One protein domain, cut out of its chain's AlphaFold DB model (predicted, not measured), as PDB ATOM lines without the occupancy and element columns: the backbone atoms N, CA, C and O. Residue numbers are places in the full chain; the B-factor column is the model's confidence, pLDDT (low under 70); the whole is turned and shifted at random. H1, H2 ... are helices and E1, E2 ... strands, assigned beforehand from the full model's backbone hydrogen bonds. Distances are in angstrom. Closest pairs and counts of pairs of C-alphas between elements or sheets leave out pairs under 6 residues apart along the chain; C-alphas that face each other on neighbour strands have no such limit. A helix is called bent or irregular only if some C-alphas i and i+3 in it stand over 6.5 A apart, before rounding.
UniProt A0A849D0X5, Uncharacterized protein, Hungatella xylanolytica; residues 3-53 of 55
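Overview. This is residues 3 to 53 of the 55 residues of an uncharacterized protein of Hungatella xylanolytica (UniProt A0A849D0X5). A two-strand hairpin, E1 and E2, and one long bent helix, H1, make the two arms of an open, flat V, joined by residues 19 to 25. The 51 printed residues hold E1, E2 and H1 in that order, a mixed class; the sheet, E1 - E2, is antiparallel. The whole is extended, radius of gyration of the C-alphas 15.6 A, spanning 41 by 39 by 12 A.

Arrangement. Start with E1, residues 3 to 9, and E2, residues 12 to 18, a hairpin at 164 degrees; look for N 7 and O 14, 2.9 A apart, within hydrogen-bond range. H1, residues 26 to 52, was assigned as one helix by its hydrogen bonds but is bent: C-alphas 39 and 42 are 6.8 A apart. Its arms H1a, residues 26 to 39, and H1b, residues 42 to 52, stand at a steep tilt of 55 degrees; in both, every O i to N i+4 pair is within hydrogen-bond range. E1 is apart from both arms, E2 from H1b.

Along the chain. Find C-alpha 3 at (-5.355, 23.287, -23.316); E1 runs 17.4 A, E2 19.6 A. H1a runs 20.2 A, H1b 15.4 A to C-alpha 52 at (-35.066, 5.957, -9.389).

Size, cuts and confidence. The farthest C-alphas, Asn 23 and Gly 53, are 43.1 A apart. The printed part has no cut and no long link; pLDDT is under 70 at residues 18 to 24 and 53.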
ATOM      1  N   ILE A   3      -5.162  24.216 -24.444       77.31
ATOM      2  CA  ILE A   3      -5.355  23.287 -23.316       77.31
ATOM      3  C   ILE A   3      -5.865  24.113 -22.135       77.31
ATOM      4  O   ILE A   3      -5.188  25.043 -21.707       77.31
ATOM      5  N   VAL A   4      -7.045  23.782 -21.611       80.88
ATOM      6  CA  VAL A   4      -7.606  24.442 -20.416       80.88
ATOM      7  C   VAL A   4      -7.279  23.701 -19.143       80.88
ATOM      8  O   VAL A   4      -7.194  24.320 -18.083       80.88
ATOM      9  N   LYS A   5      -7.119  22.377 -19.212       84.75
ATOM     10  CA  LYS A   5      -6.841  21.595 -18.014       84.75
ATOM     11  C   LYS A   5      -6.133  20.297 -18.335       84.75
ATOM     12  O   LYS A   5      -6.489  19.599 -19.274       84.75
ATOM     13  N   GLU A   6      -5.193  19.937 -17.481       89.62
ATOM     14  CA  GLU A   6      -4.577  18.620 -17.468       89.62
ATOM     15  C   GLU A   6      -4.858  17.967 -16.114       89.62
ATOM     16  O   GLU A   6      -4.738  18.605 -15.065       89.62
ATOM     17  N   VAL A   7      -5.276  16.704 -16.129       91.50
ATOM     18  CA  VAL A   7      -5.482  15.904 -14.918       91.50
ATOM     19  C   VAL A   7      -4.718  14.599 -15.068       91.50
ATOM     20  O   VAL A   7      -4.945  13.849 -16.013       91.50
ATOM     21  N   LYS A   8      -3.839  14.300 -14.111       93.12
ATOM     22  CA  LYS A   8      -3.089  13.039 -14.062       93.12
ATOM     23  C   LYS A   8      -3.705  12.089 -13.047       93.12
ATOM     24  O   LYS A   8      -4.048  12.502 -11.939       93.12
ATOM     25  N   LYS A   9      -3.828  10.814 -13.413       88.88
ATOM     26  CA  LYS A   9      -4.280   9.742 -12.520       88.88
ATOM     27  C   LYS A   9      -3.500   8.462 -12.824       88.88
ATOM     28  O   LYS A   9      -3.767   7.798 -13.823       88.88
ATOM     29  N   GLY A  10      -2.554   8.122 -11.946       91.88
ATOM     30  CA  GLY A  10      -1.585   7.051 -12.201       91.88
ATOM     31  C   GLY A  10      -0.779   7.354 -13.465       91.88
ATOM     32  O   GLY A  10      -0.356   8.492 -13.656       91.88
ATOM     33  N   ASP A  11      -0.670   6.368 -14.355       94.88
ATOM     34  CA  ASP A  11       0.015   6.510 -15.650       94.88
ATOM     35  C   ASP A  11      -0.864   7.155 -16.735       94.88
ATOM     36  O   ASP A  11      -0.439   7.332 -17.876       94.88
ATOM     37  N   THR A  12      -2.112   7.511 -16.411       81.19
ATOM     38  CA  THR A  12      -3.045   8.122 -17.366       81.19
ATOM     39  C   THR A  12      -3.047   9.641 -17.244       81.19
ATOM     40  O   THR A  12      -3.197  10.192 -16.150       81.19
ATOM     41  N   THR A  13      -2.959  10.320 -18.387       93.62
ATOM     42  CA  THR A  13      -3.093  11.778 -18.488       93.62
ATOM     43  C   THR A  13      -4.359  12.132 -19.261       93.62
ATOM     44  O   THR A  13      -4.537  11.713 -20.402       93.62
ATOM     45  N   PHE A  14      -5.236  12.911 -18.634       87.94
ATOM     46  CA  PHE A  14      -6.437  13.477 -19.239       87.94
ATOM     47  C   PHE A  14      -6.150  14.925 -19.628       87.94
ATOM     48  O   PHE A  14      -5.887  15.759 -18.759       87.94
ATOM     49  N   ILE A  15      -6.214  15.223 -20.922       85.62
ATOM     50  CA  ILE A  15      -6.007  16.569 -21.457       85.62
ATOM     51  C   ILE A  15      -7.366  17.109 -21.893       85.62
ATOM     52  O   ILE A  15      -8.021  16.551 -22.771       85.62
ATOM     53  N   PHE A  16      -7.801  18.186 -21.252       78.81
ATOM     54  CA  PHE A  16      -9.021  18.904 -21.582       78.81
ATOM     55  C   PHE A  16      -8.648  20.116 -22.420       78.81
ATOM     56  O   PHE A  16      -7.946  21.029 -21.969       78.81
ATOM     57  N   HIS A  17      -9.129  20.110 -23.651       80.31
ATOM     58  CA  HIS A  17      -8.970  21.214 -24.569       80.31
ATOM     59  C   HIS A  17     -10.170  22.149 -24.475       80.31
ATOM     60  O   HIS A  17     -11.307  21.708 -24.313       80.31
ATOM     61  N   ASP A  18      -9.896  23.443 -24.586       68.19
ATOM     62  CA  ASP A  18     -10.896  24.444 -24.874       68.19
ATOM     63  C   ASP A  18     -11.246  24.281 -26.338       68.19
ATOM     64  O   ASP A  18     -10.543  24.765 -27.237       68.19
ATOM     65  N   ASP A  19     -12.313  23.532 -26.565       64.50
ATOM     66  CA  ASP A  19     -12.947  23.441 -27.865       64.50
ATOM     67  C   ASP A  19     -13.884  24.631 -28.082       64.50
ATOM     68  O   ASP A  19     -14.938  24.493 -28.697       64.50
ATOM     69  N   TYR A  20     -13.527  25.806 -27.530       58.97
ATOM     70  CA  TYR A  20     -14.190  27.070 -27.813       58.97
ATOM     71  C   TYR A  20     -14.165  27.278 -29.322       58.97
ATOM     72  O   TYR A  20     -13.198  27.780 -29.908       58.97
ATOM     73  N   CYS A  21     -15.244  26.838 -29.952       61.78
ATOM     74  CA  CYS A  21     -15.469  26.924 -31.370       61.78
ATOM     75  C   CYS A  21     -15.809  28.379 -31.682       61.78
ATOM     76  O   CYS A  21     -16.958  28.771 -31.857       61.78
ATOM     77  N   LYS A  22     -14.776  29.222 -31.709       58.22
ATOM     78  CA  LYS A  22     -14.897  30.664 -31.951       58.22
ATOM     79  C   LYS A  22     -15.549  30.985 -33.308       58.22
ATOM     80  O   LYS A  22     -15.999  32.108 -33.498       58.22
ATOM     81  N   ASN A  23     -15.604  29.995 -34.208       60.59
ATOM     82  CA  ASN A  23     -16.124  30.074 -35.571       60.59
ATOM     83  C   ASN A  23     -17.176  28.990 -35.895       60.59
ATOM     84  O   ASN A  23     -17.349  28.694 -37.071       60.59
ATOM     85  N   THR A  24     -17.846  28.366 -34.918       64.88
ATOM     86  CA  THR A  24     -18.973  27.476 -35.265       64.88
ATOM     87  C   THR A  24     -20.218  28.288 -35.559       64.88
ATOM     88  O   THR A  24     -20.623  29.121 -34.742       64.88
ATOM     89  N   THR A  25     -20.851  28.025 -36.698       77.31
ATOM     90  CA  THR A  25     -22.175  28.580 -36.984       77.31
ATOM     91  C   THR A  25     -23.219  27.970 -36.038       77.31
ATOM     92  O   THR A  25     -22.981  26.905 -35.453       77.31
ATOM     93  N   PRO A  26     -24.391  28.605 -35.851       81.25
ATOM     94  CA  PRO A  26     -25.475  28.030 -35.053       81.25
ATOM     95  C   PRO A  26     -25.835  26.592 -35.465       81.25
ATOM     96  O   PRO A  26     -26.096  25.751 -34.606       81.25
ATOM     97  N   GLU A  27     -25.776  26.290 -36.761       81.81
ATOM     98  CA  GLU A  27     -26.051  24.965 -37.321       81.81
ATOM     99  C   GLU A  27     -25.004  23.927 -36.892       81.81
ATOM    100  O   GLU A  27     -25.344  22.786 -36.571       81.81
ATOM    101  N   GLU A  28     -23.726  24.307 -36.844       78.69
ATOM    102  CA  GLU A  28     -22.653  23.419 -36.392       78.69
ATOM    103  C   GLU A  28     -22.742  23.160 -34.883       78.69
ATOM    104  O   GLU A  28     -22.577  22.020 -34.440       78.69
ATOM    105  N   VAL A  29     -23.098  24.179 -34.092       80.75
ATOM    106  CA  VAL A  29     -23.370  24.019 -32.653       80.75
ATOM    107  C   VAL A  29     -24.543  23.064 -32.423       80.75
ATOM    108  O   VAL A  29     -24.470  22.195 -31.546       80.75
ATOM    109  N   GLU A  30     -25.612  23.177 -33.215       83.62
ATOM    110  CA  GLU A  30     -26.759  22.268 -33.145       83.62
ATOM    111  C   GLU A  30     -26.355  20.831 -33.509       83.62
ATOM    112  O   GLU A  30     -26.702  19.884 -32.794       83.62
ATOM    113  N   ALA A  31     -25.574  20.652 -34.577       84.19
ATOM    114  CA  ALA A  31     -25.097  19.342 -35.012       84.19
ATOM    115  C   ALA A  31     -24.222  18.659 -33.946       84.19
ATOM    116  O   ALA A  31     -24.450  17.485 -33.625       84.19
ATOM    117  N   ILE A  32     -23.275  19.395 -33.353       82.75
ATOM    118  CA  ILE A  32     -22.406  18.910 -32.271       82.75
ATOM    119  C   ILE A  32     -23.247  18.542 -31.046       82.75
ATOM    120  O   ILE A  32     -23.137  17.429 -30.525       82.75
ATOM    121  N   SER A  33     -24.155  19.426 -30.625       82.12
ATOM    122  CA  SER A  33     -25.038  19.190 -29.476       82.12
ATOM    123  C   SER A  33     -25.915  17.952 -29.676       82.12
ATOM    124  O   SER A  33     -26.072  17.133 -28.769       82.12
ATOM    125  N   LYS A  34     -26.438  17.753 -30.891       87.56
ATOM    126  CA  LYS A  34     -27.236  16.577 -31.252       87.56
ATOM    127  C   LYS A  34     -26.414  15.290 -31.228       87.56
ATOM    128  O   LYS A  34     -26.923  14.258 -30.786       87.56
ATOM    129  N   GLN A  35     -25.159  15.320 -31.681       86.94
ATOM    130  CA  GLN A  35     -24.263  14.163 -31.590       86.94
ATOM    131  C   GLN A  35     -23.896  13.828 -30.143       86.94
ATOM    132  O   GLN A  35     -24.031  12.671 -29.742       86.94
ATOM    133  N   LEU A  36     -23.517  14.827 -29.342       83.94
ATOM    134  CA  LEU A  36     -23.247  14.647 -27.914       83.94
ATOM    135  C   LEU A  36     -24.470  14.077 -27.193       83.94
ATOM    136  O   LEU A  36     -24.344  13.117 -26.435       83.94
ATOM    137  N   GLY A  37     -25.664  14.593 -27.499       89.06
ATOM    138  CA  GLY A  37     -26.929  14.060 -27.006       89.06
ATOM    139  C   GLY A  37     -27.115  12.583 -27.352       89.06
ATOM    140  O   GLY A  37     -27.378  11.784 -26.462       89.06
ATOM    141  N   LYS A  38     -26.911  12.173 -28.611       90.31
ATOM    142  CA  LYS A  38     -27.027  10.756 -29.017       90.31
ATOM    143  C   LYS A  38     -26.086   9.824 -28.252       90.31
ATOM    144  O   LYS A  38     -26.473   8.696 -27.963       90.31
ATOM    145  N   ILE A  39     -24.872  10.276 -27.946       89.06
ATOM    146  CA  ILE A  39     -23.857   9.465 -27.261       89.06
ATOM    147  C   ILE A  39     -24.125   9.429 -25.751       89.06
ATOM    148  O   ILE A  39     -24.144   8.359 -25.145       89.06
ATOM    149  N   ALA A  40     -24.350  10.591 -25.137       89.38
ATOM    150  CA  ALA A  40     -24.449  10.720 -23.688       89.38
ATOM    151  C   ALA A  40     -25.842  10.367 -23.146       89.38
ATOM    152  O   ALA A  40     -25.950   9.763 -22.076       89.38
ATOM    153  N   TYR A  41     -26.918  10.710 -23.864       88.88
ATOM    154  CA  TYR A  41     -28.290  10.566 -23.369       88.88
ATOM    155  C   TYR A  41     -28.664   9.127 -22.989       88.88
ATOM    156  O   TYR A  41     -29.216   8.954 -21.903       88.88
ATOM    157  N   PRO A  42     -28.350   8.076 -23.777       91.75
ATOM    158  CA  PRO A  42     -28.682   6.706 -23.387       91.75
ATOM    159  C   PRO A  42     -28.027   6.296 -22.063       91.75
ATOM    160  O   PRO A  42     -28.686   5.716 -21.200       91.75
ATOM    161  N   ALA A  43     -26.751   6.646 -21.875       91.31
ATOM    162  CA  ALA A  43     -26.011   6.334 -20.658       91.31
ATOM    163  C   ALA A  43     -26.558   7.104 -19.444       91.31
ATOM    164  O   ALA A  43     -26.772   6.509 -18.385       91.31
ATOM    165  N   LEU A  44     -26.840   8.401 -19.612       88.12
ATOM    166  CA  LEU A  44     -27.416   9.252 -18.567       88.12
ATOM    167  C   LEU A  44     -28.832   8.809 -18.187       88.12
ATOM    168  O   LEU A  44     -29.127   8.668 -17.002       88.12
ATOM    169  N   ARG A  45     -29.685   8.510 -19.173       88.38
ATOM    170  CA  ARG A  45     -31.041   7.990 -18.958       88.38
ATOM    171  C   ARG A  45     -31.009   6.659 -18.215       88.38
ATOM    172  O   ARG A  45     -31.734   6.492 -17.244       88.38
ATOM    173  N   ALA A  46     -30.150   5.729 -18.626       90.69
ATOM    174  CA  ALA A  46     -30.020   4.444 -17.948       90.69
ATOM    175  C   ALA A  46     -29.515   4.602 -16.501       90.69
ATOM    176  O   ALA A  46     -29.992   3.917 -15.602       90.69
ATOM    177  N   ALA A  47     -28.569   5.514 -16.253       89.94
ATOM    178  CA  ALA A  47     -28.104   5.819 -14.900       89.94
ATOM    179  C   ALA A  47     -29.203   6.450 -14.031       89.94
ATOM    180  O   ALA A  47     -29.323   6.107 -12.858       89.94
ATOM    181  N   HIS A  48     -30.015   7.331 -14.615       89.88
ATOM    182  CA  HIS A  48     -31.145   7.964 -13.946       89.88
ATOM    183  C   HIS A  48     -32.236   6.950 -13.571       89.88
ATOM    184  O   HIS A  48     -32.585   6.865 -12.399       89.88
ATOM    185  N   LEU A  49     -32.670   6.096 -14.507       86.56
ATOM    186  CA  LEU A  49     -33.660   5.039 -14.240       86.56
ATOM    187  C   LEU A  49     -33.187   4.060 -13.152       86.56
ATOM    188  O   LEU A  49     -33.948   3.704 -12.256       86.56
ATOM    189  N   ARG A  50     -31.901   3.674 -13.166       87.81
ATOM    190  CA  ARG A  50     -31.312   2.844 -12.097       87.81
ATOM    191  C   ARG A  50     -31.349   3.523 -10.728       87.81
ATOM    192  O   ARG A  50     -31.494   2.841  -9.721       87.81
ATOM    193  N   LYS A  51     -31.189   4.847 -10.684       83.31
ATOM    194  CA  LYS A  51     -31.230   5.626  -9.442       83.31
ATOM    195  C   LYS A  51     -32.654   5.750  -8.891       83.31
ATOM    196  O   LYS A  51     -32.822   5.771  -7.679       83.31
ATOM    197  N   GLU A  52     -33.652   5.827  -9.767       82.12
ATOM    198  CA  GLU A  52     -35.066   5.957  -9.389       82.12
ATOM    199  C   GLU A  52     -35.761   4.612  -9.126       82.12
ATOM    200  O   GLU A  52     -36.906   4.595  -8.687       82.12
ATOM    201  N   GLY A  53     -35.081   3.483  -9.360       68.69
ATOM    202  CA  GLY A  53     -35.675   2.149  -9.210       68.69
ATOM    203  C   GLY A  53     -36.745   1.841 -10.262       68.69
ATOM    204  O   GLY A  53     -37.564   0.951 -10.063       68.69
TER     205      GLY A  53